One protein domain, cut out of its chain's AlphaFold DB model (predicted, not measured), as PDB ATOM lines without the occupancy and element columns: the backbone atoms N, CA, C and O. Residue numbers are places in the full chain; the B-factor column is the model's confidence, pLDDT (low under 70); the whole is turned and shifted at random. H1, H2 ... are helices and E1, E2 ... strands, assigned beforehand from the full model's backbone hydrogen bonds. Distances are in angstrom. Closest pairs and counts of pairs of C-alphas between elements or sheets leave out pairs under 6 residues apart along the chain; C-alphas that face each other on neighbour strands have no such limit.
ATOM      1  N   ARG A  17     375.096 484.084 917.170       65.38
ATOM      2  CA  ARG A  17     375.587 485.199 916.351       65.38
ATOM      3  C   ARG A  17     376.188 484.666 915.048       65.38
ATOM      4  O   ARG A  17     377.214 483.989 915.066       65.38
ATOM      5  N   LEU A  18     375.582 484.990 913.905       68.38
ATOM      6  CA  LEU A  18     376.158 484.650 912.599       68.38
ATOM      7  C   LEU A  18     377.214 485.698 912.220       68.38
ATOM      8  O   LEU A  18     376.891 486.828 911.856       68.38
ATOM      9  N   ALA A  19     378.491 485.323 912.298       69.62
ATOM     10  CA  ALA A  19     379.591 486.138 911.792       69.62
ATOM     11  C   ALA A  19     379.688 485.976 910.266       69.62
ATOM     12  O   ALA A  19     380.205 484.977 909.766       69.62
ATOM     13  N   LEU A  20     379.154 486.947 909.526       76.12
ATOM     14  CA  LEU A  20     379.206 486.977 908.067       76.12
ATOM     15  C   LEU A  20     380.320 487.928 907.601       76.12
ATOM     16  O   LEU A  20     380.437 489.033 908.137       76.12
ATOM     17  N   PRO A  21     381.143 487.545 906.608       76.88
ATOM     18  CA  PRO A  21     382.174 488.430 906.088       76.88
ATOM     19  C   PRO A  21     381.552 489.624 905.350       76.88
ATOM     20  O   PRO A  21     380.530 489.498 904.668       76.88
ATOM     21  N   ALA A  22     382.190 490.792 905.455       74.31
ATOM     22  CA  ALA A  22     381.819 491.956 904.651       74.31
ATOM     23  C   ALA A  22     381.940 491.618 903.154       74.31
ATOM     24  O   ALA A  22     382.881 490.934 902.752       74.31
ATOM     25  N   GLY A  23     380.978 492.074 902.352       74.12
ATOM     26  CA  GLY A  23     380.855 491.699 900.939       74.12
ATOM     27  C   GLY A  23     379.970 490.476 900.672       74.12
ATOM     28  O   GLY A  23     379.759 490.123 899.515       74.12
ATOM     29  N   THR A  24     379.407 489.833 901.705       83.94
ATOM     30  CA  THR A  24     378.459 488.723 901.506       83.94
ATOM     31  C   THR A  24     377.184 489.213 900.818       83.94
ATOM     32  O   THR A  24     376.506 490.118 901.314       83.94
ATOM     33  N   SER A  25     376.847 488.577 899.697       84.00
ATOM     34  CA  SER A  25     375.586 488.745 898.975       84.00
ATOM     35  C   SER A  25     374.420 488.161 899.766       84.00
ATOM     36  O   SER A  25     374.404 486.969 900.081       84.00
ATOM     37  N   ILE A  26     373.420 488.987 900.050       87.44
ATOM     38  CA  ILE A  26     372.221 488.595 900.789       87.44
ATOM     39  C   ILE A  26     370.968 489.153 900.122       87.44
ATOM     40  O   ILE A  26     371.018 490.138 899.391       87.44
ATOM     41  N   PHE A  27     369.835 488.526 900.402       86.19
ATOM     42  CA  PHE A  27     368.518 489.030 900.050       86.19
ATOM     43  C   PHE A  27     367.763 489.419 901.317       86.19
ATOM     44  O   PHE A  27     367.840 488.724 902.329       86.19
ATOM     45  N   PHE A  28     367.033 490.524 901.270       84.88
ATOM     46  CA  PHE A  28     366.238 491.011 902.396       84.88
ATOM     47  C   PHE A  28     364.938 491.636 901.894       84.88
ATOM     48  O   PHE A  28     364.757 491.846 900.696       84.88
ATOM     49  N   ARG A  29     364.008 491.906 902.809       81.75
ATOM     50  CA  ARG A  29     362.761 492.607 902.495       81.75
ATOM     51  C   ARG A  29     362.798 493.982 903.136       81.75
ATOM     52  O   ARG A  29     363.092 494.083 904.323       81.75
ATOM     53  N   ALA A  30     362.479 495.014 902.366       73.38
ATOM     54  CA  ALA A  30     362.243 496.351 902.891       73.38
ATOM     55  C   ALA A  30     360.989 496.921 902.221       73.38
ATOM     56  O   ALA A  30     360.977 497.026 900.993       73.38
ATOM     57  N   PRO A  31     359.940 497.267 902.990       64.56
ATOM     58  CA  PRO A  31     358.706 497.816 902.430       64.56
ATOM     59  C   PRO A  31     358.954 499.141 901.692       64.56
ATOM     60  O   PRO A  31     358.297 499.405 900.697       64.56
ATOM     61  N   ASP A  32     359.970 499.906 902.099       63.69
ATOM     62  CA  ASP A  32     360.284 501.234 901.548       63.69
ATOM     63  C   ASP A  32     360.918 501.211 900.143       63.69
ATOM     64  O   ASP A  32     361.175 502.267 899.560       63.69
ATOM     65  N   CYS A  33     361.294 500.035 899.631       63.38
ATOM     66  CA  CYS A  33     362.016 499.880 898.358       63.38
ATOM     67  C   CYS A  33     361.494 498.730 897.489       63.38
ATOM     68  O   CYS A  33     362.063 498.472 896.430       63.38
ATOM     69  N   ALA A  34     360.465 498.013 897.941       55.09
ATOM     70  CA  ALA A  34     359.949 496.818 897.287       55.09
ATOM     71  C   ALA A  34     358.573 497.080 896.660       55.09
ATOM     72  O   ALA A  34     357.703 497.679 897.282       55.09
ATOM     73  N   ARG A  35     358.350 496.541 895.456       52.88
ATOM     74  CA  ARG A  35     357.083 496.578 894.704       52.88
ATOM     75  C   ARG A  35     355.955 495.844 895.436       52.88
ATOM     76  O   ARG A  35     354.781 496.141 895.248       52.88
ATOM     77  N   TRP A  36     356.317 494.844 896.240       50.34
ATOM     78  CA  TRP A  36     355.400 494.040 897.043       50.34
ATOM     79  C   TRP A  36     356.017 493.798 898.420       50.34
ATOM     80  O   TRP A  36     357.216 493.530 898.494       50.34
ATOM     81  N   PRO A  37     355.214 493.670 899.494       56.12
ATOM     82  CA  PRO A  37     355.711 493.277 900.821       56.12
ATOM     83  C   PRO A  37     356.483 491.941 900.841       56.12
ATOM     84  O   PRO A  37     357.085 491.562 901.845       56.12
ATOM     85  N   ARG A  38     356.410 491.169 899.747       58.50
ATOM     86  CA  ARG A  38     357.008 489.840 899.583       58.50
ATOM     87  C   ARG A  38     358.246 489.809 898.681       58.50
ATOM     88  O   ARG A  38     358.892 488.759 898.647       58.50
ATOM     89  N   GLU A  39     358.559 490.887 897.965       69.88
ATOM     90  CA  GLU A  39     359.710 490.944 897.056       69.88
ATOM     91  C   GLU A  39     361.033 490.932 897.833       69.88
ATOM     92  O   GLU A  39     361.129 491.460 898.942       69.88
ATOM     93  N   LEU A  40     362.038 490.261 897.271       77.12
ATOM     94  CA  LEU A  40     363.369 490.134 897.857       77.12
ATOM     95  C   LEU A  40     364.324 491.091 897.148       77.12
ATOM     96  O   LEU A  40     364.574 490.945 895.956       77.12
ATOM     97  N   LEU A  41     364.890 492.030 897.900       79.69
ATOM     98  CA  LEU A  41     365.889 492.979 897.424       79.69
ATOM     99  C   LEU A  41     367.290 492.401 897.590       79.69
ATOM    100  O   LEU A  41     367.589 491.763 898.602       79.69
ATOM    101  N   TYR A  42     368.158 492.656 896.612       85.56
ATOM    102  CA  TYR A  42     369.572 492.305 896.693       85.56
ATOM    103  C   TYR A  42     370.334 493.310 897.564       85.56
ATOM    104  O   TYR A  42     370.270 494.516 897.339       85.56
ATOM    105  N   GLY A  43     371.087 492.820 898.543       86.19
ATOM    106  CA  GLY A  43     371.906 493.631 899.433       86.19
ATOM    107  C   GLY A  43     373.309 493.068 899.608       86.19
ATOM    108  O   GLY A  43     373.551 491.867 899.481       86.19
ATOM    109  N   THR A  44     374.255 493.950 899.920       86.56
ATOM    110  CA  THR A  44     375.640 493.588 900.242       86.56
ATOM    111  C   THR A  44     375.940 493.924 901.694       86.56
ATOM    112  O   THR A  44     375.706 495.046 902.145       86.56
ATOM    113  N   LEU A  45     376.452 492.956 902.449       85.12
ATOM    114  CA  LEU A  45     376.777 493.149 903.857       85.12
ATOM    115  C   LEU A  45     377.967 494.106 904.037       85.12
ATOM    116  O   LEU A  45     379.032 493.893 903.459       85.12
ATOM    117  N   VAL A  46     377.803 495.121 904.888       80.81
ATOM    118  CA  VAL A  46     378.826 496.143 905.159       80.81
ATOM    119  C   VAL A  46     379.617 495.824 906.426       80.81
ATOM    120  O   VAL A  46     380.836 495.977 906.445       80.81
ATOM    121  N   SER A  47     378.953 495.381 907.498       68.69
ATOM    122  CA  SER A  47     379.623 495.132 908.780       68.69
ATOM    123  C   SER A  47     380.183 493.711 908.869       68.69
ATOM    124  O   SER A  47     379.513 492.748 908.511       68.69
ATOM    125  N   ARG A  48     381.412 493.571 909.391       63.94
ATOM    126  CA  ARG A  48     382.006 492.262 909.746       63.94
ATOM    127  C   ARG A  48     381.357 491.642 910.986       63.94
ATOM    128  O   ARG A  48     381.428 490.438 911.198       63.94
ATOM    129  N   GLU A  49     380.739 492.484 911.803       65.69
ATOM    130  CA  GLU A  49     380.124 492.130 913.070       65.69
ATOM    131  C   GLU A  49     378.705 492.710 913.135       65.69
ATOM    132  O   GLU A  49     378.513 493.873 912.758       65.69
ATOM    133  N   PRO A  50     377.686 491.943 913.573       63.72
ATOM    134  CA  PRO A  50     376.364 492.507 913.791       63.72
ATOM    135  C   PRO A  50     376.368 493.425 915.015       63.72
ATOM    136  O   PRO A  50     377.019 493.119 916.021       63.72
ATOM    137  N   ALA A  51     375.627 494.529 914.922       63.09
ATOM    138  CA  ALA A  51     375.415 495.462 916.020       63.09
ATOM    139  C   ALA A  51     374.414 494.868 917.024       63.09
ATOM    140  O   ALA A  51     373.349 494.380 916.638       63.09
ATOM    141  N   THR A  52     374.764 494.911 918.309       60.22
ATOM    142  CA  THR A  52     373.898 494.510 919.426       60.22
ATOM    143  C   THR A  52     373.087 495.710 919.904       60.22
ATOM    144  O   THR A  52     373.678 496.709 920.319       60.22
ATOM    145  N   THR A  53     371.755 495.630 919.889       56.81
ATOM    146  CA  THR A  53     370.896 496.609 920.575       56.81
ATOM    147  C   THR A  53     370.539 496.095 921.971       56.81
ATOM    148  O   THR A  53     370.412 494.898 922.203       56.81
ATOM    149  N   SER A  54     370.437 496.998 922.948       47.66
ATOM    150  CA  SER A  54     370.442 496.662 924.381       47.66
ATOM    151  C   SER A  54     369.149 496.044 924.933       47.66
ATOM    152  O   SER A  54     369.129 495.707 926.112       47.66
ATOM    153  N   ASN A  55     368.087 495.899 924.127       50.50
ATOM    154  CA  ASN A  55     366.739 495.549 924.611       50.50
ATOM    155  C   ASN A  55     366.086 494.318 923.953       50.50
ATOM    156  O   ASN A  55     364.917 494.042 924.215       50.50
ATOM    157  N   GLY A  56     366.805 493.547 923.141       55.25
ATOM    158  CA  GLY A  56     366.302 492.281 922.610       55.25
ATOM    159  C   GLY A  56     367.444 491.478 922.016       55.25
ATOM    160  O   GLY A  56     368.341 492.062 921.420       55.25
ATOM    161  N   ASP A  57     367.427 490.156 922.167       65.56
ATOM    162  CA  ASP A  57     368.459 489.230 921.669       65.56
ATOM    163  C   ASP A  57     368.542 489.159 920.117       65.56
ATOM    164  O   ASP A  57     368.893 488.132 919.536       65.56
ATOM    165  N   THR A  58     368.185 490.233 919.405       71.75
ATOM    166  CA  THR A  58     368.200 490.342 917.947       71.75
ATOM    167  C   THR A  58     369.459 491.054 917.457       71.75
ATOM    168  O   THR A  58     369.743 492.209 917.769       71.75
ATOM    169  N   PHE A  59     370.223 490.352 916.626       78.06
ATOM    170  CA  PHE A  59     371.404 490.887 915.957       78.06
ATOM    171  C   PHE A  59     371.008 491.640 914.686       78.06
ATOM    172  O   PHE A  59     370.246 491.113 913.872       78.06
ATOM    173  N   TYR A  60     371.550 492.843 914.488       80.19
ATOM    174  CA  TYR A  60     371.317 493.634 913.280       80.19
ATOM    175  C   TYR A  60     372.570 493.707 912.417       80.19
ATOM    176  O   TYR A  60     373.669 493.989 912.897       80.19
ATOM    177  N   HIS A  61     372.386 493.510 911.119       82.69
ATOM    178  CA  HIS A  61     373.423 493.657 910.114       82.69
ATOM    179  C   HIS A  61     373.193 494.924 909.297       82.69
ATOM    180  O   HIS A  61     372.066 495.230 908.902       82.69
ATOM    181  N   ARG A  62     374.276 495.655 909.016       84.19
ATOM    182  CA  ARG A  62     374.231 496.795 908.098       84.19
ATOM    183  C   ARG A  62     374.342 496.285 906.667       84.19
ATOM    184  O   ARG A  62     375.349 495.675 906.303       84.19
ATOM    185  N   VAL A  63     373.320 496.558 905.871       86.56
ATOM    186  CA  VAL A  63     373.195 496.097 904.487       86.56
ATOM    187  C   VAL A  63     373.200 497.303 903.560       86.56
ATOM    188  O   VAL A  63     372.442 498.248 903.763       86.56
ATOM    189  N   LEU A  64     374.071 497.281 902.557       87.62
ATOM    190  CA  LEU A  64     374.086 498.238 901.460       87.62
ATOM    191  C   LEU A  64     373.146 497.752 900.361       87.62
ATOM    192  O   LEU A  64     373.269 496.619 899.893       87.62
ATOM    193  N   TRP A  65     372.265 498.633 899.915       88.38
ATOM    194  CA  TRP A  65     371.424 498.437 898.747       88.38
ATOM    195  C   TRP A  65     371.771 499.484 897.691       88.38
ATOM    196  O   TRP A  65     371.885 500.675 897.998       88.38
ATOM    197  N   LEU A  66     371.955 499.017 896.458       86.69
ATOM    198  CA  LEU A  66     372.189 499.845 895.281       86.69
ATOM    199  C   LEU A  66     370.983 499.682 894.359       86.69
ATOM    200  O   LEU A  66     370.659 498.559 893.963       86.69
ATOM    201  N   ARG A  67     370.323 500.789 894.015       83.88
ATOM    202  CA  ARG A  67     369.190 500.768 893.087       83.88
ATOM    203  C   ARG A  67     369.630 500.194 891.737       83.88
ATOM    204  O   ARG A  67     370.687 500.556 891.231       83.88
ATOM    205  N   GLY A  68     368.823 499.297 891.174       80.00
ATOM    206  CA  GLY A  68     369.047 498.737 889.836       80.00
ATOM    207  C   GLY A  68     370.187 497.718 889.725       80.00
ATOM    208  O   GLY A  68     370.522 497.309 888.619       80.00
ATOM    209  N   VAL A  69     370.816 497.301 890.830       87.62
ATOM    210  CA  VAL A  69     371.894 496.299 890.801       87.62
ATOM    211  C   VAL A  69     371.421 495.007 891.450       87.62
ATOM    212  O   VAL A  69     371.142 494.965 892.646       87.62
ATOM    213  N   GLU A  70     371.391 493.930 890.671       84.94
ATOM    214  CA  GLU A  70     370.928 492.619 891.124       84.94
ATOM    215  C   GLU A  70     372.004 491.553 890.911       84.94
ATOM    216  O   GLU A  70     372.599 491.465 889.838       84.94
ATOM    217  N   ALA A  71     372.250 490.704 891.911       82.81
ATOM    218  CA  ALA A  71     373.148 489.564 891.740       82.81
ATOM    219  C   ALA A  71     372.441 488.393 891.049       82.81
ATOM    220  O   ALA A  71     371.374 487.945 891.476       82.81
ATOM    221  N   LEU A  72     373.084 487.856 890.018       79.62
ATOM    222  CA  LEU A  72     372.648 486.664 889.309       79.62
ATOM    223  C   LEU A  72     373.305 485.399 889.899       79.62
ATOM    224  O   LEU A  72     374.433 485.451 890.398       79.62
ATOM    225  N   PRO A  73     372.659 484.221 889.783       69.62
ATOM    226  CA  PRO A  73     373.191 482.959 890.315       69.62
ATOM    227  C   PRO A  73     374.542 482.525 889.727       69.62
ATOM    228  O   PRO A  73     375.245 481.715 890.323       69.62
ATOM    229  N   ASN A  74     374.908 483.043 888.554       74.31
ATOM    230  CA  ASN A  74     376.165 482.755 887.861       74.31
ATOM    231  C   ASN A  74     377.350 483.616 888.356       74.31
ATOM    232  O   ASN A  74     378.442 483.521 887.794       74.31
ATOM    233  N   GLY A  75     377.151 484.459 889.378       74.69
ATOM    234  CA  GLY A  75     378.184 485.348 889.915       74.69
ATOM    235  C   GLY A  75     378.433 486.605 889.075       74.69
ATOM    236  O   GLY A  75     379.480 487.235 889.227       74.69
ATOM    237  N   PHE A  76     377.503 486.945 888.178       84.94
ATOM    238  CA  PHE A  76     377.441 488.232 887.484       84.94
ATOM    239  C   PHE A  76     376.390 489.137 888.139       84.94
ATOM    240  O   PHE A  76     375.563 488.690 888.931       84.94
ATOM    241  N   PHE A  77     376.408 490.413 887.780       86.88
ATOM    242  CA  PHE A  77     375.480 491.428 888.251       86.88
ATOM    243  C   PHE A  77     374.678 491.970 887.077       86.88
ATOM    244  O   PHE A  77     375.243 492.387 886.068       86.88
ATOM    245  N   ARG A  78     373.356 491.962 887.205       88.50
ATOM    246  CA  ARG A  78     372.449 492.581 886.246       88.50
ATOM    247  C   ARG A  78     372.245 494.043 886.621       88.50
ATOM    248  O   ARG A  78     371.942 494.343 887.775       88.50
ATOM    249  N   ALA A  79     372.417 494.926 885.643       90.25
ATOM    250  CA  ALA A  79     372.035 496.326 885.731       90.25
ATOM    251  C   ALA A  79     370.616 496.487 885.176       90.25
ATOM    252  O   ALA A  79     370.345 496.103 884.034       90.25
ATOM    253  N   THR A  80     369.719 497.049 885.976       88.00
ATOM    254  CA  THR A  80     368.328 497.309 885.614       88.00
ATOM    255  C   THR A  80     367.987 498.783 885.806       88.00
ATOM    256  O   THR A  80     368.366 499.411 886.793       88.00
ATOM    257  N   LEU A  81     367.252 499.345 884.847       84.56
ATOM    258  CA  LEU A  81     366.634 500.658 884.966       84.56
ATOM    259  C   LEU A  81     365.223 500.465 885.526       84.56
ATOM    260  O   LEU A  81     364.359 499.892 884.865       84.56
ATOM    261  N   ALA A  82     364.985 500.910 886.757       72.75
ATOM    262  CA  ALA A  82     363.669 500.814 887.382       72.75
ATOM    263  C   ALA A  82     362.752 501.921 886.846       72.75
ATOM    264  O   ALA A  82     362.962 503.076 887.181       72.75
ATOM    265  N   LEU A  83     361.748 501.609 886.029       67.19
ATOM    266  CA  LEU A  83     360.835 502.625 885.495       67.19
ATOM    267  C   LEU A  83     359.820 503.028 886.569       67.19
ATOM    268  O   LEU A  83     359.101 502.143 887.016       67.19
ATOM    269  N   PRO A  84     359.743 504.291 887.018       57.56
ATOM    270  CA  PRO A  84     358.728 504.696 887.982       57.56
ATOM    271  C   PRO A  84     357.364 504.616 887.313       57.56
ATOM    272  O   PRO A  84     357.141 505.242 886.281       57.56
ATOM    273  N   GLY A  85     356.456 503.830 887.874       52.47
ATOM    274  CA  GLY A  85     355.106 503.746 887.351       52.47
ATOM    275  C   GLY A  85     354.299 504.935 887.845       52.47
ATOM    276  O   GLY A  85     354.229 505.233 889.040       52.47
ATOM    277  N   TRP A  86     353.784 505.678 886.879       50.19
ATOM    278  CA  TRP A  86     353.129 506.953 887.084       50.19
ATOM    279  C   TRP A  86     351.663 506.736 887.445       50.19
ATOM    280  O   TRP A  86     350.815 506.606 886.571       50.19
ATOM    281  N   ASN A  87     351.374 506.723 888.744       33.12
ATOM    282  CA  ASN A  87     350.055 507.057 889.267       33.12
ATOM    283  C   ASN A  87     350.216 508.369 890.037       33.12
ATOM    284  O   ASN A  87     350.765 508.381 891.136       33.12
ATOM    285  N   ILE A  88     349.802 509.486 889.436       41.38
ATOM    286  CA  ILE A  88     349.639 510.756 890.148       41.38
ATOM    287  C   ILE A  88     348.150 510.864 890.466       41.38
ATOM    288  O   ILE A  88     347.424 511.561 889.767       41.38
ATOM    289  N   GLU A  98     355.146 503.755 894.259       41.69
ATOM    290  CA  GLU A  98     355.699 503.946 892.914       41.69
ATOM    291  C   GLU A  98     355.862 502.574 892.224       41.69
ATOM    292  O   GLU A  98     356.444 501.629 892.764       41.69
ATOM    293  N   THR A  99     355.269 502.417 891.041       43.19
ATOM    294  CA  THR A  99     355.076 501.111 890.396       43.19
ATOM    295  C   THR A  99     356.253 500.762 889.479       43.19
ATOM    296  O   THR A  99     356.255 501.099 888.308       43.19
ATOM    297  N   PHE A 100     357.278 500.067 889.979       52.91
ATOM    298  CA  PHE A 100     358.501 499.823 889.196       52.91
ATOM    299  C   PHE A 100     358.443 498.602 888.260       52.91
ATOM    300  O   PHE A 100     358.334 497.465 888.729       52.91
ATOM    301  N   TRP A 101     358.610 498.802 886.947       54.12
ATOM    302  CA  TRP A 101     359.035 497.729 886.032       54.12
ATOM    303  C   TRP A 101     360.546 497.855 885.769       54.12
ATOM    304  O   TRP A 101     360.975 498.874 885.228       54.12
ATOM    305  N   PRO A 102     361.379 496.868 886.152       70.69
ATOM    306  CA  PRO A 102     362.809 496.902 885.863       70.69
ATOM    307  C   PRO A 102     363.074 496.509 884.404       70.69
ATOM    308  O   PRO A 102     362.732 495.404 883.982       70.69
ATOM    309  N   HIS A 103     363.706 497.400 883.640       80.00
ATOM    310  CA  HIS A 103     364.187 497.126 882.286       80.00
ATOM    311  C   HIS A 103     365.671 496.745 882.320       80.00
ATOM    312  O   HIS A 103     366.464 497.404 882.988       80.00
ATOM    313  N   GLU A 104     366.063 495.668 881.641       87.00
ATOM    314  CA  GLU A 104     367.449 495.191 881.654       87.00
ATOM    315  C   GLU A 104     368.340 496.064 880.762       87.00
ATOM    316  O   GLU A 104     368.087 496.199 879.571       87.00
ATOM    317  N   ILE A 105     369.397 496.639 881.345       87.00
ATOM    318  CA  ILE A 105     370.419 497.399 880.609       87.00
ATOM    319  C   ILE A 105     371.517 496.445 880.126       87.00
ATOM    320  O   ILE A 105     372.004 496.550 879.005       87.00
ATOM    321  N   GLY A 106     371.937 495.514 880.991       86.12
ATOM    322  CA  GLY A 106     372.954 494.520 880.661       86.12
ATOM    323  C   GLY A 106     373.494 493.755 881.867       86.12
ATOM    324  O   GLY A 106     373.132 494.014 883.018       86.12
ATOM    325  N   VAL A 107     374.400 492.813 881.594       88.56
ATOM    326  CA  VAL A 107     375.005 491.918 882.590       88.56
ATOM    327  C   VAL A 107     376.509 492.166 882.686       88.56
ATOM    328  O   VAL A 107     377.224 492.132 881.686       88.56
ATOM    329  N   TYR A 108     376.999 492.368 883.907       88.62
ATOM    330  CA  TYR A 108     378.366 492.786 884.205       88.62
ATOM    331  C   TYR A 108     379.054 491.813 885.173       88.62
ATOM    332  O   TYR A 108     378.412 491.263 886.066       88.62
ATOM    333  N   PRO A 109     380.371 491.583 885.048       86.75
ATOM    334  CA  PRO A 109     381.108 490.650 885.911       86.75
ATOM    335  C   PRO A 109     381.389 491.182 887.326       86.75
ATOM    336  O   PRO A 109     381.863 490.419 888.171       86.75
ATOM    337  N   THR A 110     381.139 492.472 887.564       88.88
ATOM    338  CA  THR A 110     381.465 493.211 888.796       88.88
ATOM    339  C   THR A 110     380.285 494.065 889.254       88.88
ATOM    340  O   THR A 110     379.594 494.643 888.408       88.88
ATOM    341  N   GLN A 111     380.095 494.207 890.565       88.00
ATOM    342  CA  GLN A 111     379.016 494.989 891.175       88.00
ATOM    343  C   GLN A 111     379.156 496.478 890.849       88.00
ATOM    344  O   GLN A 111     378.173 497.109 890.463       88.00
ATOM    345  N   LEU A 112     380.371 497.031 890.936       88.31
ATOM    346  CA  LEU A 112     380.635 498.421 890.550       88.31
ATOM    347  C   LEU A 112     380.438 498.657 889.048       88.31
ATOM    348  O   LEU A 112     380.019 499.738 888.645       88.31
ATOM    349  N   GLY A 113     380.702 497.643 888.218       88.06
ATOM    350  CA  GLY A 113     380.446 497.691 886.774       88.06
ATOM    351  C   GLY A 113     378.958 497.781 886.447       88.06
ATOM    352  O   GLY A 113     378.555 498.653 885.679       88.06
ATOM    353  N   ALA A 114     378.136 496.947 887.090       88.69
ATOM    354  CA  ALA A 114     376.683 497.058 886.982       88.69
ATOM    355  C   ALA A 114     376.188 498.407 887.522       88.69
ATOM    356  O   ALA A 114     375.367 499.059 886.885       88.69
ATOM    357  N   PHE A 115     376.732 498.868 888.650       89.38
ATOM    358  CA  PHE A 115     376.362 500.153 889.236       89.38
ATOM    359  C   PHE A 115     376.689 501.342 888.318       89.38
ATOM    360  O   PHE A 115     375.844 502.208 888.116       89.38
ATOM    361  N   ARG A 116     377.868 501.351 887.684       88.25
ATOM    362  CA  ARG A 116     378.241 502.346 886.665       88.25
ATOM    363  C   ARG A 116     377.263 502.352 885.490       88.25
ATOM    364  O   ARG A 116     376.870 503.421 885.024       88.25
ATOM    365  N   ALA A 117     376.846 501.177 885.024       88.06
ATOM    366  CA  ALA A 117     375.867 501.075 883.948       88.06
ATOM    367  C   ALA A 117     374.502 501.656 884.346       88.06
ATOM    368  O   ALA A 117     373.918 502.405 883.568       88.06
ATOM    369  N   VAL A 118     374.038 501.393 885.574       88.81
ATOM    370  CA  VAL A 118     372.798 501.984 886.105       88.81
ATOM    371  C   VAL A 118     372.897 503.507 886.195       88.81
ATOM    372  O   VAL A 118     371.996 504.187 885.720       88.81
ATOM    373  N   VAL A 119     373.992 504.057 886.736       87.19
ATOM    374  CA  VAL A 119     374.191 505.519 886.829       87.19
ATOM    375  C   VAL A 119     374.106 506.170 885.445       87.19
ATOM    376  O   VAL A 119     373.391 507.151 885.267       87.19
ATOM    377  N   THR A 120     374.766 505.566 884.453       87.19
ATOM    378  CA  THR A 120     374.731 506.031 883.056       87.19
ATOM    379  C   THR A 120     373.313 505.996 882.488       87.19
ATOM    380  O   THR A 120     372.863 506.951 881.859       87.19
ATOM    381  N   ALA A 121     372.584 504.905 882.730       87.69
ATOM    382  CA  ALA A 121     371.220 504.743 882.244       87.69
ATOM    383  C   ALA A 121     370.245 505.723 882.888       87.69
ATOM    384  O   ALA A 121     369.415 506.294 882.190       87.69
ATOM    385  N   GLU A 122     370.365 505.970 884.192       85.56
ATOM    386  CA  GLU A 122     369.543 506.949 884.905       85.56
ATOM    387  C   GLU A 122     369.798 508.381 884.421       85.56
ATOM    388  O   GLU A 122     368.865 509.176 884.329       85.56
ATOM    389  N   GLN A 123     371.045 508.739 884.107       84.00
ATOM    390  CA  GLN A 123     371.377 510.049 883.534       84.00
ATOM    391  C   GLN A 123     370.748 510.232 882.152       84.00
ATOM    392  O   GLN A 123     370.033 511.209 881.924       84.00
ATOM    393  N   ILE A 124     370.942 509.262 881.253       86.56
ATOM    394  CA  ILE A 124     370.374 509.306 879.901       86.56
ATOM    395  C   ILE A 124     368.842 509.319 879.977       86.56
ATOM    396  O   ILE A 124     368.206 510.168 879.357       86.56
ATOM    397  N   ALA A 125     368.237 508.472 880.813       83.50
ATOM    398  CA  ALA A 125     366.791 508.447 881.015       83.50
ATOM    399  C   ALA A 125     366.245 509.784 881.549       83.50
ATOM    400  O   ALA A 125     365.218 510.257 881.065       83.50
ATOM    401  N   ARG A 126     366.945 510.449 882.482       81.25
ATOM    402  CA  ARG A 126     366.581 511.800 882.960       81.25
ATOM    403  C   ARG A 126     366.721 512.864 881.872       81.25
ATOM    404  O   ARG A 126     365.889 513.768 881.795       81.25
ATOM    405  N   ALA A 127     367.738 512.775 881.017       82.31
ATOM    406  CA  ALA A 127     367.894 513.672 879.875       82.31
ATOM    407  C   ALA A 127     366.753 513.496 878.855       82.31
ATOM    408  O   ALA A 127     366.145 514.485 878.444       82.31
ATOM    409  N   LYS A 128     366.394 512.250 878.512       84.06
ATOM    410  CA  LYS A 128     365.248 511.946 877.635       84.06
ATOM    411  C   LYS A 128     363.920 512.380 878.261       84.06
ATOM    412  O   LYS A 128     363.091 512.961 877.573       84.06
ATOM    413  N   PHE A 129     363.750 512.187 879.569       77.88
ATOM    414  CA  PHE A 129     362.573 512.659 880.300       77.88
ATOM    415  C   PHE A 129     362.425 514.184 880.225       77.88
ATOM    416  O   PHE A 129     361.347 514.667 879.899       77.88
ATOM    417  N   ARG A 130     363.500 514.952 880.460       77.25
ATOM    418  CA  ARG A 130     363.473 516.420 880.314       77.25
ATOM    419  C   ARG A 130     363.109 516.849 878.894       77.25
ATOM    420  O   ARG A 130     362.260 517.715 878.727       77.25
ATOM    421  N   ARG A 131     363.680 516.189 877.883       79.56
ATOM    422  CA  ARG A 131     363.363 516.438 876.470       79.56
ATOM    423  C   ARG A 131     361.880 516.213 876.156       79.56
ATOM    424  O   ARG A 131     361.278 517.021 875.457       79.56
ATOM    425  N   GLU A 132     361.286 515.132 876.658       75.19
ATOM    426  CA  GLU A 132     359.864 514.824 876.435       75.19
ATOM    427  C   GLU A 132     358.925 515.709 877.277       75.19
ATOM    428  O   GLU A 132     357.817 516.027 876.835       75.19
ATOM    429  N   LEU A 133     359.379 516.164 878.454       69.88
ATOM    430  CA  LEU A 133     358.688 517.158 879.280       69.88
ATOM    431  C   LEU A 133     358.604 518.506 878.548       69.88
ATOM    432  O   LEU A 133     357.520 519.066 878.405       69.88
ATOM    433  N   GLU A 134     359.732 518.991 878.026       71.25
ATOM    434  CA  GLU A 134     359.816 520.214 877.216       71.25
ATOM    435  C   GLU A 134     359.062 520.074 875.883       71.25
ATOM    436  O   GLU A 134     358.465 521.032 875.396       71.25
ATOM    437  N   GLY A 135     359.030 518.860 875.320       65.88
ATOM    438  CA  GLY A 135     358.275 518.508 874.115       65.88
ATOM    439  C   GLY A 135     356.759 518.377 874.311       65.88
ATOM    440  O   GLY A 135     356.046 518.124 873.341       65.88
ATOM    441  N   GLY A 136     356.247 518.525 875.539       59.84
ATOM    442  CA  GLY A 136     354.813 518.555 875.848       59.84
ATOM    443  C   GLY A 136     354.073 517.213 875.747       59.84
ATOM    444  O   GLY A 136     352.875 517.169 876.032       59.84
ATOM    445  N   ARG A 137     354.747 516.109 875.398       60.16
ATOM    446  CA  ARG A 137     354.117 514.781 875.243       60.16
ATOM    447  C   ARG A 137     353.709 514.152 876.576       60.16
ATOM    448  O   ARG A 137     352.773 513.364 876.624       60.16
ATOM    449  N   ILE A 138     354.342 514.570 877.673       58.78
ATOM    450  CA  ILE A 138     354.035 514.094 879.032       58.78
ATOM    451  C   ILE A 138     352.754 514.752 879.598       58.78
ATOM    452  O   ILE A 138     352.060 514.158 880.419       58.78
ATOM    453  N   PRO A 164     357.931 505.744 879.354       66.00
ATOM    454  CA  PRO A 164     358.789 505.695 878.174       66.00
ATOM    455  C   PRO A 164     358.247 504.693 877.148       66.00
ATOM    456  O   PRO A 164     357.932 503.555 877.499       66.00
ATOM    457  N   SER A 165     358.182 505.102 875.877       71.12
ATOM    458  CA  SER A 165     357.847 504.183 874.787       71.12
ATOM    459  C   SER A 165     358.947 503.132 874.612       71.12
ATOM    460  O   SER A 165     360.087 503.314 875.063       71.12
ATOM    461  N   SER A 166     358.624 502.024 873.937       75.69
ATOM    462  CA  SER A 166     359.603 500.967 873.650       75.69
ATOM    463  C   SER A 166     360.825 501.520 872.909       75.69
ATOM    464  O   SER A 166     361.953 501.113 873.187       75.69
ATOM    465  N   ASP A 167     360.618 502.499 872.028       77.81
ATOM    466  CA  ASP A 167     361.680 503.148 871.261       77.81
ATOM    467  C   ASP A 167     362.608 503.988 872.142       77.81
ATOM    468  O   ASP A 167     363.828 503.898 872.008       77.81
ATOM    469  N   ILE A 168     362.057 504.745 873.099       80.62
ATOM    470  CA  ILE A 168     362.855 505.526 874.056       80.62
ATOM    471  C   ILE A 168     363.656 504.588 874.966       80.62
ATOM    472  O   ILE A 168     364.819 504.856 875.260       80.62
ATOM    473  N   LEU A 169     363.076 503.460 875.390       81.12
ATOM    474  CA  LEU A 169     363.803 502.452 876.167       81.12
ATOM    475  C   LEU A 169     364.950 501.831 875.366       81.12
ATOM    476  O   LEU A 169     366.061 501.709 875.887       81.12
ATOM    477  N   HIS A 170     364.717 501.492 874.098       83.62
ATOM    478  CA  HIS A 170     365.769 501.005 873.210       83.62
ATOM    479  C   HIS A 170     366.859 502.053 872.974       83.62
ATOM    480  O   HIS A 170     368.038 501.698 872.982       83.62
ATOM    481  N   GLU A 171     366.498 503.330 872.827       86.50
ATOM    482  CA  GLU A 171     367.446 504.440 872.700       86.50
ATOM    483  C   GLU A 171     368.311 504.570 873.962       86.50
ATOM    484  O   GLU A 171     369.533 504.622 873.860       86.50
ATOM    485  N   VAL A 172     367.710 504.515 875.156       86.75
ATOM    486  CA  VAL A 172     368.446 504.536 876.432       86.75
ATOM    487  C   VAL A 172     369.408 503.346 876.531       86.75
ATOM    488  O   VAL A 172     370.571 503.522 876.897       86.75
ATOM    489  N   VAL A 173     368.984 502.130 876.181       87.31
ATOM    490  CA  VAL A 173     369.860 500.942 876.216       87.31
ATOM    491  C   VAL A 173     370.992 501.045 875.182       87.31
ATOM    492  O   VAL A 173     372.143 500.720 875.479       87.31
ATOM    493  N   ALA A 174     370.709 501.541 873.979       87.62
ATOM    494  CA  ALA A 174     371.715 501.715 872.936       87.62
ATOM    495  C   ALA A 174     372.738 502.809 873.292       87.62
ATOM    496  O   ALA A 174     373.943 502.590 873.164       87.62
ATOM    497  N   GLU A 175     372.283 503.961 873.789       90.00
ATOM    498  CA  GLU A 175     373.146 505.073 874.199       90.00
ATOM    499  C   GLU A 175     373.977 504.729 875.437       90.00
ATOM    500  O   GLU A 175     375.153 505.093 875.510       90.00
ATOM    501  N   THR A 176     373.419 503.976 876.388       87.75
ATOM    502  CA  THR A 176     374.185 503.486 877.545       87.75
ATOM    503  C   THR A 176     375.282 502.526 877.117       87.75
ATOM    504  O   THR A 176     376.428 502.693 877.535       87.75
ATOM    505  N   ALA A 177     374.981 501.565 876.241       86.12
ATOM    506  CA  ALA A 177     375.981 500.651 875.703       86.12
ATOM    507  C   ALA A 177     377.069 501.397 874.911       86.12
ATOM    508  O   ALA A 177     378.254 501.107 875.083       86.12
ATOM    509  N   ALA A 178     376.692 502.390 874.098       86.75
ATOM    510  CA  ALA A 178     377.634 503.216 873.345       86.75
ATOM    511  C   ALA A 178     378.540 504.049 874.266       86.75
ATOM    512  O   ALA A 178     379.753 504.067 874.066       86.75
ATOM    513  N   THR A 179     377.979 504.672 875.306       84.94
ATOM    514  CA  THR A 179     378.730 505.473 876.291       84.94
ATOM    515  C   THR A 179     379.686 504.607 877.110       84.94
ATOM    516  O   THR A 179     380.839 504.962 877.332       84.94
ATOM    517  N   LEU A 180     379.256 503.413 877.521       84.06
ATOM    518  CA  LEU A 180     380.137 502.479 878.225       84.06
ATOM    519  C   LEU A 180     381.246 501.936 877.310       84.06
ATOM    520  O   LEU A 180     382.351 501.671 877.786       84.06
ATOM    521  N   ALA A 181     380.970 501.786 876.010       80.12
ATOM    522  CA  ALA A 181     381.953 501.362 875.019       80.12
ATOM    523  C   ALA A 181     382.969 502.465 874.687       80.12
ATOM    524  O   ALA A 181     384.146 502.166 874.536       80.12
ATOM    525  N   THR A 182     382.592 503.743 874.601       79.31
ATOM    526  CA  THR A 182     383.570 504.827 874.374       79.31
ATOM    527  C   THR A 182     384.537 504.987 875.553       79.31
ATOM    528  O   THR A 182     385.704 505.326 875.365       79.31
ATOM    529  N   GLU A 183     384.099 504.633 876.759       71.50
ATOM    530  CA  GLU A 183     384.870 504.677 878.003       71.50
ATOM    531  C   GLU A 183     385.688 503.383 878.287       71.50
ATOM    532  O   GLU A 183     385.866 502.982 879.445       71.50
ATOM    533  N   PHE A 184     386.224 502.717 877.249       59.22
ATOM    534  CA  PHE A 184     386.988 501.448 877.334       59.22
ATOM    535  C   PHE A 184     388.198 501.464 878.299       59.22
ATOM    536  O   PHE A 184     388.702 500.399 878.672       59.22
ATOM    537  N   GLY A 185     388.685 502.652 878.682       60.47
ATOM    538  CA  GLY A 185     389.837 502.844 879.572       60.47
ATOM    539  C   GLY A 185     389.577 502.521 881.049       60.47
ATOM    540  O   GLY A 185     390.525 502.257 881.784       60.47
ATOM    541  N   VAL A 186     388.315 502.480 881.486       69.62
ATOM    542  CA  VAL A 186     387.936 502.200 882.881       69.62
ATOM    543  C   VAL A 186     387.486 500.743 882.991       69.62
ATOM    544  O   VAL A 186     386.314 500.419 882.777       69.62
ATOM    545  N   ARG A 187     388.426 499.839 883.284       71.69
ATOM    546  CA  ARG A 187     388.144 498.405 883.461       71.69
ATOM    547  C   ARG A 187     387.929 498.082 884.929       71.69
ATOM    548  O   ARG A 187     388.899 497.936 885.659       71.69
ATOM    549  N   LEU A 188     386.666 497.900 885.309       81.06
ATOM    550  CA  LEU A 188     386.341 497.487 886.665       81.06
ATOM    551  C   LEU A 188     386.628 495.995 886.865       81.06
ATOM    552  O   LEU A 188     386.126 495.152 886.115       81.06
ATOM    553  N   THR A 189     387.462 495.657 887.848       84.00
ATOM    554  CA  THR A 189     387.858 494.268 888.134       84.00
ATOM    555  C   THR A 189     387.242 493.748 889.430       84.00
ATOM    556  O   THR A 189     386.871 494.500 890.325       84.00
ATOM    557  N   ARG A 190     387.191 492.419 889.593       81.88
ATOM    558  CA  ARG A 190     386.738 491.800 890.855       81.88
ATOM    559  C   ARG A 190     387.602 492.184 892.065       81.88
ATOM    560  O   ARG A 190     387.130 492.107 893.195       81.88
ATOM    561  N   GLN A 191     388.857 492.587 891.845       83.19
ATOM    562  CA  GLN A 191     389.728 493.081 892.915       83.19
ATOM    563  C   GLN A 191     389.268 494.452 893.426       83.19
ATOM    564  O   GLN A 191     389.368 494.723 894.620       83.19
ATOM    565  N   GLU A 192     388.712 495.286 892.551       83.75
ATOM    566  CA  GLU A 192     388.168 496.593 892.920       83.75
ATOM    567  C   GLU A 192     386.827 496.469 893.643       83.75
ATOM    568  O   GLU A 192     386.605 497.200 894.601       83.75
ATOM    569  N   ASP A 193     385.983 495.493 893.286       83.50
ATOM    570  CA  ASP A 193     384.797 495.147 894.086       83.50
ATOM    571  C   ASP A 193     385.197 494.709 895.508       83.50
ATOM    572  O   ASP A 193     384.605 495.151 896.494       83.50
ATOM    573  N   ALA A 194     386.245 493.888 895.641       82.25
ATOM    574  CA  ALA A 194     386.755 493.469 896.948       82.25
ATOM    575  C   ALA A 194     387.334 494.650 897.750       82.25
ATOM    576  O   ALA A 194     387.104 494.754 898.959       82.25
ATOM    577  N   ALA A 195     388.051 495.566 897.088       84.19
ATOM    578  CA  ALA A 195     388.541 496.801 897.698       84.19
ATOM    579  C   ALA A 195     387.387 497.720 898.127       84.19
ATOM    580  O   ALA A 195     387.424 498.289 899.216       84.19
ATOM    581  N   PHE A 196     386.331 497.811 897.322       84.75
ATOM    582  CA  PHE A 196     385.108 498.543 897.630       84.75
ATOM    583  C   PHE A 196     384.395 497.974 898.857       84.75
ATOM    584  O   PHE A 196     384.107 498.719 899.792       84.75
ATOM    585  N   HIS A 197     384.188 496.656 898.925       83.12
ATOM    586  CA  HIS A 197     383.606 496.004 900.105       83.12
ATOM    587  C   HIS A 197     384.468 496.217 901.354       83.12
ATOM    588  O   HIS A 197     383.944 496.442 902.448       83.12
ATOM    589  N   HIS A 198     385.795 496.209 901.198       82.94
ATOM    590  CA  HIS A 198     386.730 496.493 902.283       82.94
ATOM    591  C   HIS A 198     386.611 497.939 902.791       82.94
ATOM    592  O   HIS A 198     386.443 498.150 903.994       82.94
ATOM    593  N   GLN A 199     386.626 498.924 901.891       82.94
ATOM    594  CA  GLN A 199     386.481 500.345 902.224       82.94
ATOM    595  C   GLN A 199     385.103 500.661 902.822       82.94
ATOM    596  O   GLN A 199     385.000 501.433 903.775       82.94
ATOM    597  N   LEU A 200     384.043 500.017 902.329       80.69
ATOM    598  CA  LEU A 200     382.705 500.108 902.912       80.69
ATOM    599  C   LEU A 200     382.676 499.590 904.349       80.69
ATOM    600  O   LEU A 200     382.092 500.238 905.216       80.69
ATOM    601  N   SER A 201     383.341 498.464 904.621       77.88
ATOM    602  CA  SER A 201     383.408 497.904 905.975       77.88
ATOM    603  C   SER A 201     384.143 498.805 906.972       77.88
ATOM    604  O   SER A 201     383.861 498.757 908.166       77.88
ATOM    605  N   GLN A 202     385.044 499.656 906.476       80.25
ATOM    606  CA  GLN A 202     385.783 500.652 907.255       80.25
ATOM    607  C   GLN A 202     385.099 502.027 907.279       80.25
ATOM    608  O   GLN A 202     385.563 502.923 907.979       80.25
ATOM    609  N   GLY A 203     384.019 502.219 906.512       76.12
ATOM    610  CA  GLY A 203     383.354 503.514 906.352       76.12
ATOM    611  C   GLY A 203     384.191 504.567 905.613       76.12
ATOM    612  O   GLY A 203     383.890 505.751 905.710       76.12
ATOM    613  N   THR A 204     385.240 504.160 904.894       82.19
ATOM    614  CA  THR A 204     386.188 505.061 904.210       82.19
ATOM    615  C   THR A 204     385.852 505.296 902.738       82.19
ATOM    616  O   THR A 204     386.476 506.140 902.091       82.19
ATOM    617  N   TRP A 205     384.868 504.571 902.196       83.75
ATOM    618  CA  TRP A 205     384.451 504.716 900.802       83.75
ATOM    619  C   TRP A 205     383.700 506.033 900.560       83.75
ATOM    620  O   TRP A 205     382.823 506.415 901.335       83.75
ATOM    621  N   SER A 206     384.019 506.710 899.454       82.62
ATOM    622  CA  SER A 206     383.401 507.975 899.051       82.62
ATOM    623  C   SER A 206     382.929 507.901 897.602       82.62
ATOM    624  O   SER A 206     383.731 507.654 896.701       82.62
ATOM    625  N   TYR A 207     381.640 508.176 897.385       81.56
ATOM    626  CA  TYR A 207     381.028 508.206 896.055       81.56
ATOM    627  C   TYR A 207     381.709 509.217 895.122       81.56
ATOM    628  O   TYR A 207     382.011 508.886 893.982       81.56
ATOM    629  N   ARG A 208     382.036 510.416 895.628       80.69
ATOM    630  CA  ARG A 208     382.707 511.476 894.858       80.69
ATOM    631  C   ARG A 208     384.064 511.024 894.313       80.69
ATOM    632  O   ARG A 208     384.312 511.124 893.117       80.69
ATOM    633  N   LYS A 209     384.901 510.440 895.176       82.62
ATOM    634  CA  LYS A 209     386.213 509.898 894.782       82.62
ATOM    635  C   LYS A 209     386.086 508.743 893.786       82.62
ATOM    636  O   LYS A 209     386.936 508.579 892.918       82.62
ATOM    637  N   TRP A 210     385.032 507.933 893.909       84.94
ATOM    638  CA  TRP A 210     384.757 506.863 892.953       84.94
ATOM    639  C   TRP A 210     384.321 507.412 891.580       84.94
ATOM    640  O   TRP A 210     384.867 506.980 890.569       84.94
ATOM    641  N   MET A 211     383.434 508.410 891.532       80.88
ATOM    642  CA  MET A 211     383.049 509.110 890.292       80.88
ATOM    643  C   MET A 211     384.245 509.767 889.585       80.88
ATOM    644  O   MET A 211     384.390 509.651 888.369       80.88
ATOM    645  N   GLU A 212     385.156 510.383 890.342       82.50
ATOM    646  CA  GLU A 212     386.422 510.910 889.811       82.50
ATOM    647  C   GLU A 212     387.291 509.790 889.214       82.50
ATOM    648  O   GLU A 212     387.837 509.941 888.123       82.50
ATOM    649  N   SER A 213     387.368 508.633 889.884       80.19
ATOM    650  CA  SER A 213     388.165 507.486 889.420       80.19
ATOM    651  C   SER A 213     387.659 506.860 888.115       80.19
ATOM    652  O   SER A 213     388.449 506.284 887.370       80.19
ATOM    653  N   ILE A 214     386.363 506.999 887.813       79.69
ATOM    654  CA  ILE A 214     385.766 506.560 886.542       79.69
ATOM    655  C   ILE A 214     385.711 507.681 885.489       79.69
ATOM    656  O   ILE A 214     385.131 507.475 884.427       79.69
ATOM    657  N   GLY A 215     386.317 508.846 885.760       73.81
ATOM    658  CA  GLY A 215     386.401 509.968 884.820       73.81
ATOM    659  C   GLY A 215     385.112 510.777 884.665       73.81
ATOM    660  O   GLY A 215     384.943 511.443 883.651       73.81
ATOM    661  N   ARG A 216     384.204 510.724 885.649       74.38
ATOM    662  CA  ARG A 216     382.881 511.376 885.619       74.38
ATOM    663  C   ARG A 216     382.741 512.457 886.686       74.38
ATOM    664  O   ARG A 216     381.750 512.529 887.409       74.38
ATOM    665  N   SER A 217     383.769 513.286 886.825       75.31
ATOM    666  CA  SER A 217     383.753 514.416 887.759       75.31
ATOM    667  C   SER A 217     382.709 515.470 887.389       75.31
ATOM    668  O   SER A 217     382.147 516.101 888.279       75.31
ATOM    669  N   ASP A 218     382.426 515.640 886.098       70.00
ATOM    670  CA  ASP A 218     381.516 516.678 885.600       70.00
ATOM    671  C   ASP A 218     380.048 516.338 885.913       70.00
ATOM    672  O   ASP A 218     379.255 517.216 886.256       70.00
ATOM    673  N   ASP A 219     379.727 515.044 885.946       72.44
ATOM    674  CA  ASP A 219     378.416 514.505 886.320       72.44
ATOM    675  C   ASP A 219     378.045 514.779 887.786       72.44
ATOM    676  O   ASP A 219     376.869 514.748 888.150       72.44
ATOM    677  N   LEU A 220     379.028 515.063 888.651       68.94
ATOM    678  CA  LEU A 220     378.783 515.353 890.066       68.94
ATOM    679  C   LEU A 220     377.923 516.608 890.262       68.94
ATOM    680  O   LEU A 220     377.211 516.684 891.256       68.94
ATOM    681  N   GLN A 221     377.942 517.565 889.327       67.00
ATOM    682  CA  GLN A 221     377.135 518.789 889.432       67.00
ATOM    683  C   GLN A 221     375.628 518.511 889.352       67.00
ATOM    684  O   GLN A 221     374.843 519.157 890.043       67.00
ATOM    685  N   GLU A 222     375.223 517.538 888.536       65.25
ATOM    686  CA  GLU A 222     373.828 517.101 888.422       65.25
ATOM    687  C   GLU A 222     373.416 516.194 889.595       65.25
ATOM    688  O   GLU A 222     372.252 516.156 889.988       65.25
ATOM    689  N   GLU A 223     374.376 515.479 890.185       64.31
ATOM    690  CA  GLU A 223     374.170 514.569 891.317       64.31
ATOM    691  C   GLU A 223     374.146 515.283 892.684       64.31
ATOM    692  O   GLU A 223     373.445 514.835 893.592       64.31
ATOM    693  N   ASP A 224     374.868 516.401 892.822       59.34
ATOM    694  CA  ASP A 224     374.893 517.266 894.011       59.34
ATOM    695  C   ASP A 224     373.713 518.268 894.039       59.34
ATOM    696  O   ASP A 224     373.518 518.982 895.029       59.34
ATOM    697  N   ALA A 225     372.906 518.333 892.973       56.97
ATOM    698  CA  ALA A 225     371.705 519.160 892.922       56.97
ATOM    699  C   ALA A 225     370.649 518.643 893.922       56.97
ATOM    700  O   ALA A 225     370.081 517.560 893.769       56.97
ATOM    701  N   VAL A 226     370.381 519.430 894.968       50.75
ATOM    702  CA  VAL A 226     369.328 519.161 895.963       50.75
ATOM    703  C   VAL A 226     367.959 519.198 895.262       50.75
ATOM    704  O   VAL A 226     367.772 520.045 894.382       50.75
ATOM    705  N   PRO A 227     366.986 518.328 895.620       48.38
ATOM    706  CA  PRO A 227     365.617 518.457 895.129       48.38
ATOM    707  C   PRO A 227     365.140 519.899 895.302       48.38
ATOM    708  O   PRO A 227     365.369 520.501 896.347       48.38
ATOM    709  N   PHE A 228     364.532 520.462 894.260       40.03
ATOM    710  CA  PHE A 228     364.128 521.865 894.186       40.03
ATOM    711  C   PHE A 228     363.130 522.211 895.314       40.03
ATOM    712  O   PHE A 228     361.916 522.112 895.149       40.03
ATOM    713  N   PRO A 235     358.023 515.708 890.150       56.44
ATOM    714  CA  PRO A 235     359.040 514.797 890.650       56.44
ATOM    715  C   PRO A 235     359.864 514.314 889.458       56.44
ATOM    716  O   PRO A 235     359.343 513.678 888.541       56.44
ATOM    717  N   THR A 236     361.150 514.662 889.431       61.50
ATOM    718  CA  THR A 236     362.050 514.082 888.437       61.50
ATOM    719  C   THR A 236     362.252 512.611 888.798       61.50
ATOM    720  O   THR A 236     362.628 512.300 889.935       61.50
ATOM    721  N   PRO A 237     361.986 511.679 887.871       66.44
ATOM    722  CA  PRO A 237     362.223 510.271 888.125       66.44
ATOM    723  C   PRO A 237     363.721 510.032 888.376       66.44
ATOM    724  O   PRO A 237     364.580 510.717 887.820       66.44
ATOM    725  N   TRP A 238     364.035 509.054 889.230       70.38
ATOM    726  CA  TRP A 238     365.404 508.656 889.590       70.38
ATOM    727  C   TRP A 238     366.233 509.637 890.435       70.38
ATOM    728  O   TRP A 238     367.442 509.742 890.230       70.38
ATOM    729  N   ALA A 239     365.650 510.280 891.452       71.88
ATOM    730  CA  ALA A 239     366.383 511.191 892.344       71.88
ATOM    731  C   ALA A 239     367.710 510.594 892.899       71.88
ATOM    732  O   ALA A 239     367.675 509.491 893.469       71.88
ATOM    733  N   PRO A 240     368.857 511.309 892.813       70.44
ATOM    734  CA  PRO A 240     370.176 510.839 893.269       70.44
ATOM    735  C   PRO A 240     370.200 510.283 894.698       70.44
ATOM    736  O   PRO A 240     370.783 509.231 894.963       70.44
ATOM    737  N   ALA A 241     369.475 510.936 895.613       67.50
ATOM    738  CA  ALA A 241     369.391 510.565 897.028       67.50
ATOM    739  C   ALA A 241     368.819 509.156 897.279       67.50
ATOM    740  O   ALA A 241     368.997 508.583 898.352       67.50
ATOM    741  N   THR A 242     368.122 508.575 896.300       72.62
ATOM    742  CA  THR A 242     367.497 507.250 896.425       72.62
ATOM    743  C   THR A 242     368.373 506.109 895.902       72.62
ATOM    744  O   THR A 242     368.015 504.948 896.079       72.62
ATOM    745  N   ARG A 243     369.529 506.411 895.295       77.88
ATOM    746  CA  ARG A 243     370.375 505.435 894.591       77.88
ATOM    747  C   ARG A 243     371.129 504.477 895.520       77.88
ATOM    748  O   ARG A 243     371.248 503.291 895.217       77.88
ATOM    749  N   ILE A 244     371.657 504.990 896.630       83.00
ATOM    750  CA  ILE A 244     372.454 504.238 897.609       83.00
ATOM    751  C   ILE A 244     371.745 504.354 898.957       83.00
ATOM    752  O   ILE A 244     371.610 505.454 899.488       83.00
ATOM    753  N   ARG A 245     371.311 503.228 899.534       82.00
ATOM    754  CA  ARG A 245     370.691 503.203 900.869       82.00
ATOM    755  C   ARG A 245     371.365 502.178 901.770       82.00
ATOM    756  O   ARG A 245     371.800 501.117 901.321       82.00
ATOM    757  N   PHE A 246     371.433 502.499 903.058       84.00
ATOM    758  CA  PHE A 246     371.864 501.564 904.092       84.00
ATOM    759  C   PHE A 246     370.662 501.136 904.922       84.00
ATOM    760  O   PHE A 246     369.941 501.979 905.446       84.00
ATOM    761  N   PHE A 247     370.496 499.829 905.086       84.00
ATOM    762  CA  PHE A 247     369.460 499.234 905.919       84.00
ATOM    763  C   PHE A 247     370.073 498.560 907.141       84.00
ATOM    764  O   PHE A 247     371.156 497.972 907.068       84.00
ATOM    765  N   MET A 248     369.361 498.624 908.265       83.75
ATOM    766  CA  MET A 248     369.615 497.767 909.420       83.75
ATOM    767  C   MET A 248     368.639 496.597 909.364       83.75
ATOM    768  O   MET A 248     367.452 496.769 909.621       83.75
ATOM    769  N   VAL A 249     369.134 495.414 909.003       83.25
ATOM    770  CA  VAL A 249     368.310 494.212 908.810       83.25
ATOM    771  C   VAL A 249     368.560 493.242 909.957       83.25
ATOM    772  O   VAL A 249     369.713 492.967 910.299       83.25
ATOM    773  N   ALA A 250     367.492 492.725 910.561       83.69
ATOM    774  CA  ALA A 250     367.606 491.724 911.612       83.69
ATOM    775  C   ALA A 250     368.132 490.395 911.043       83.69
ATOM    776  O   ALA A 250     367.749 489.979 909.952       83.69
ATOM    777  N   GLN A 251     368.985 489.690 911.791       81.94
ATOM    778  CA  GLN A 251     369.654 488.460 911.337       81.94
ATOM    779  C   GLN A 251     368.675 487.370 910.855       81.94
ATOM    780  O   GLN A 251     369.015 486.598 909.962       81.94
ATOM    781  N   HIS A 252     367.460 487.305 911.409       81.31
ATOM    782  CA  HIS A 252     366.438 486.324 911.020       81.31
ATOM    783  C   HIS A 252     365.717 486.653 909.700       81.31
ATOM    784  O   HIS A 252     365.140 485.751 909.094       81.31
ATOM    785  N   ASP A 253     365.793 487.900 909.232       82.56
ATOM    786  CA  ASP A 253     365.176 488.353 907.978       82.56
ATOM    787  C   ASP A 253     366.117 488.229 906.770       82.56
ATOM    788  O   ASP A 253     365.711 488.433 905.623       82.56
ATOM    789  N   ILE A 254     367.380 487.866 907.013       83.69
ATOM    790  CA  ILE A 254     368.391 487.676 905.977       83.69
ATOM    791  C   ILE A 254     368.145 486.351 905.249       83.69
ATOM    792  O   ILE A 254     368.123 485.267 905.839       83.69
ATOM    793  N   VAL A 255     368.008 486.423 903.927       84.62
ATOM    794  CA  VAL A 255     367.828 485.272 903.044       84.62
ATOM    795  C   VAL A 255     369.078 485.083 902.189       84.62
ATOM    796  O   VAL A 255     369.490 485.972 901.453       84.62
ATOM    797  N   PHE A 256     369.682 483.898 902.244       84.31
ATOM    798  CA  PHE A 256     370.858 483.595 901.427       84.31
ATOM    799  C   PHE A 256     370.486 483.252 899.973       84.31
ATOM    800  O   PHE A 256     369.469 482.579 899.752       84.31
TER     801      PHE A 256
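Overview. This is residues 17 to 88, 98 to 138, 164 to 228 and 235 to 256 of the 839 residues of an uncharacterized protein of Phytophthora sojae (strain P6497) (UniProt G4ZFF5). Two small antiparallel sheets stand one after the other along the length: a strongly twisted one, E1 E2 E3 E7, and one of E4 E5 E6 covered by two crossing helices, H1 and H2. H3 grazes the twisted sheet, and H4 and H5 follow it, apart from both sheets. The 200 printed residues hold seven named strands and five named helices, in the order E1 to E6, H1 to H5, E7, class mixed. The whole is compact, with a radius of gyration of the C-alphas of 17.8 A and spans of 57 by 42 by 35 A.

Arrangement. E1, residues 25 to 28, E2, residues 41 to 45, and E3, residues 59 to 66, form a meander, each strand the antiparallel neighbour of the one before; N 26 and O 43 are 2.9 A apart, N 44 and O 64 2.8 A. E7, residues 244 to 250, is antiparallel to E3, with N 63 and O 247 2.8 A apart. E4, residues 69 to 71, and E5, residues 77 to 83, form a hairpin, with N 78 and O 70 2.8 A apart. E6, residues 101 to 108, bends by 58 degrees at residue 105 and is antiparallel to E5, with N 81 and O 103 2.8 A apart. Between the sheets, the closest C-alphas of E2 and E4 are those of Tyr 42 and Glu 70, 5.7 A. H1, residues 111 to 134, and H2, residues 166 to 182, on one face of the sheet E4 E5 E6, make two layers, helices over a sheet. H1 runs along the strands at a height over the sheet of 8.5 A; its closest C-alphas to E5 are Ala 114 and Ala 79, 4.9 A. With residues 117 to 128 alone H1 touches H2, at a steep tilt of 49 degrees, opposite ways; the closest C-alphas are those of Ala 121 and Thr 176, 5.7 A. H3, residues 190 to 201, only grazes the sheet E1 E2 E3 E7 with residues 197 to 201. H4, residues 207 to 213, and H5, residues 220 to 223, are close but not clearly touching; the closest C-alphas are those of Arg 208 and Leu 220, 7.3 A. In H1 to H4 every O i to N i+4 pair is within hydrogen-bond range; H5 is too short for one.

Along the chain. E1 begins at C-alpha 25, (375.586, 488.745, 898.975). E3 is 22.5 A long, E6 20.0 A, H1 34.6 A and H2 24.3 A. E7, 19.4 A, ends at C-alpha 250, (367.606, 491.724, 911.612).

Size, cuts and confidence. The C-alphas farthest apart, of Asp 57 and Gly 135, are 56.8 A apart. Residues 89 to 97, 139 to 163 and 229 to 234 are not printed; the gaps are 9.5, 9.7 and 9.4 A between C-alphas. The links E1 to E2 and E2 to E3 are long. In this predicted model 56 printed residues have a pLDDT under 70, among them 31 to 39, 47 to 57 and 220 to 228.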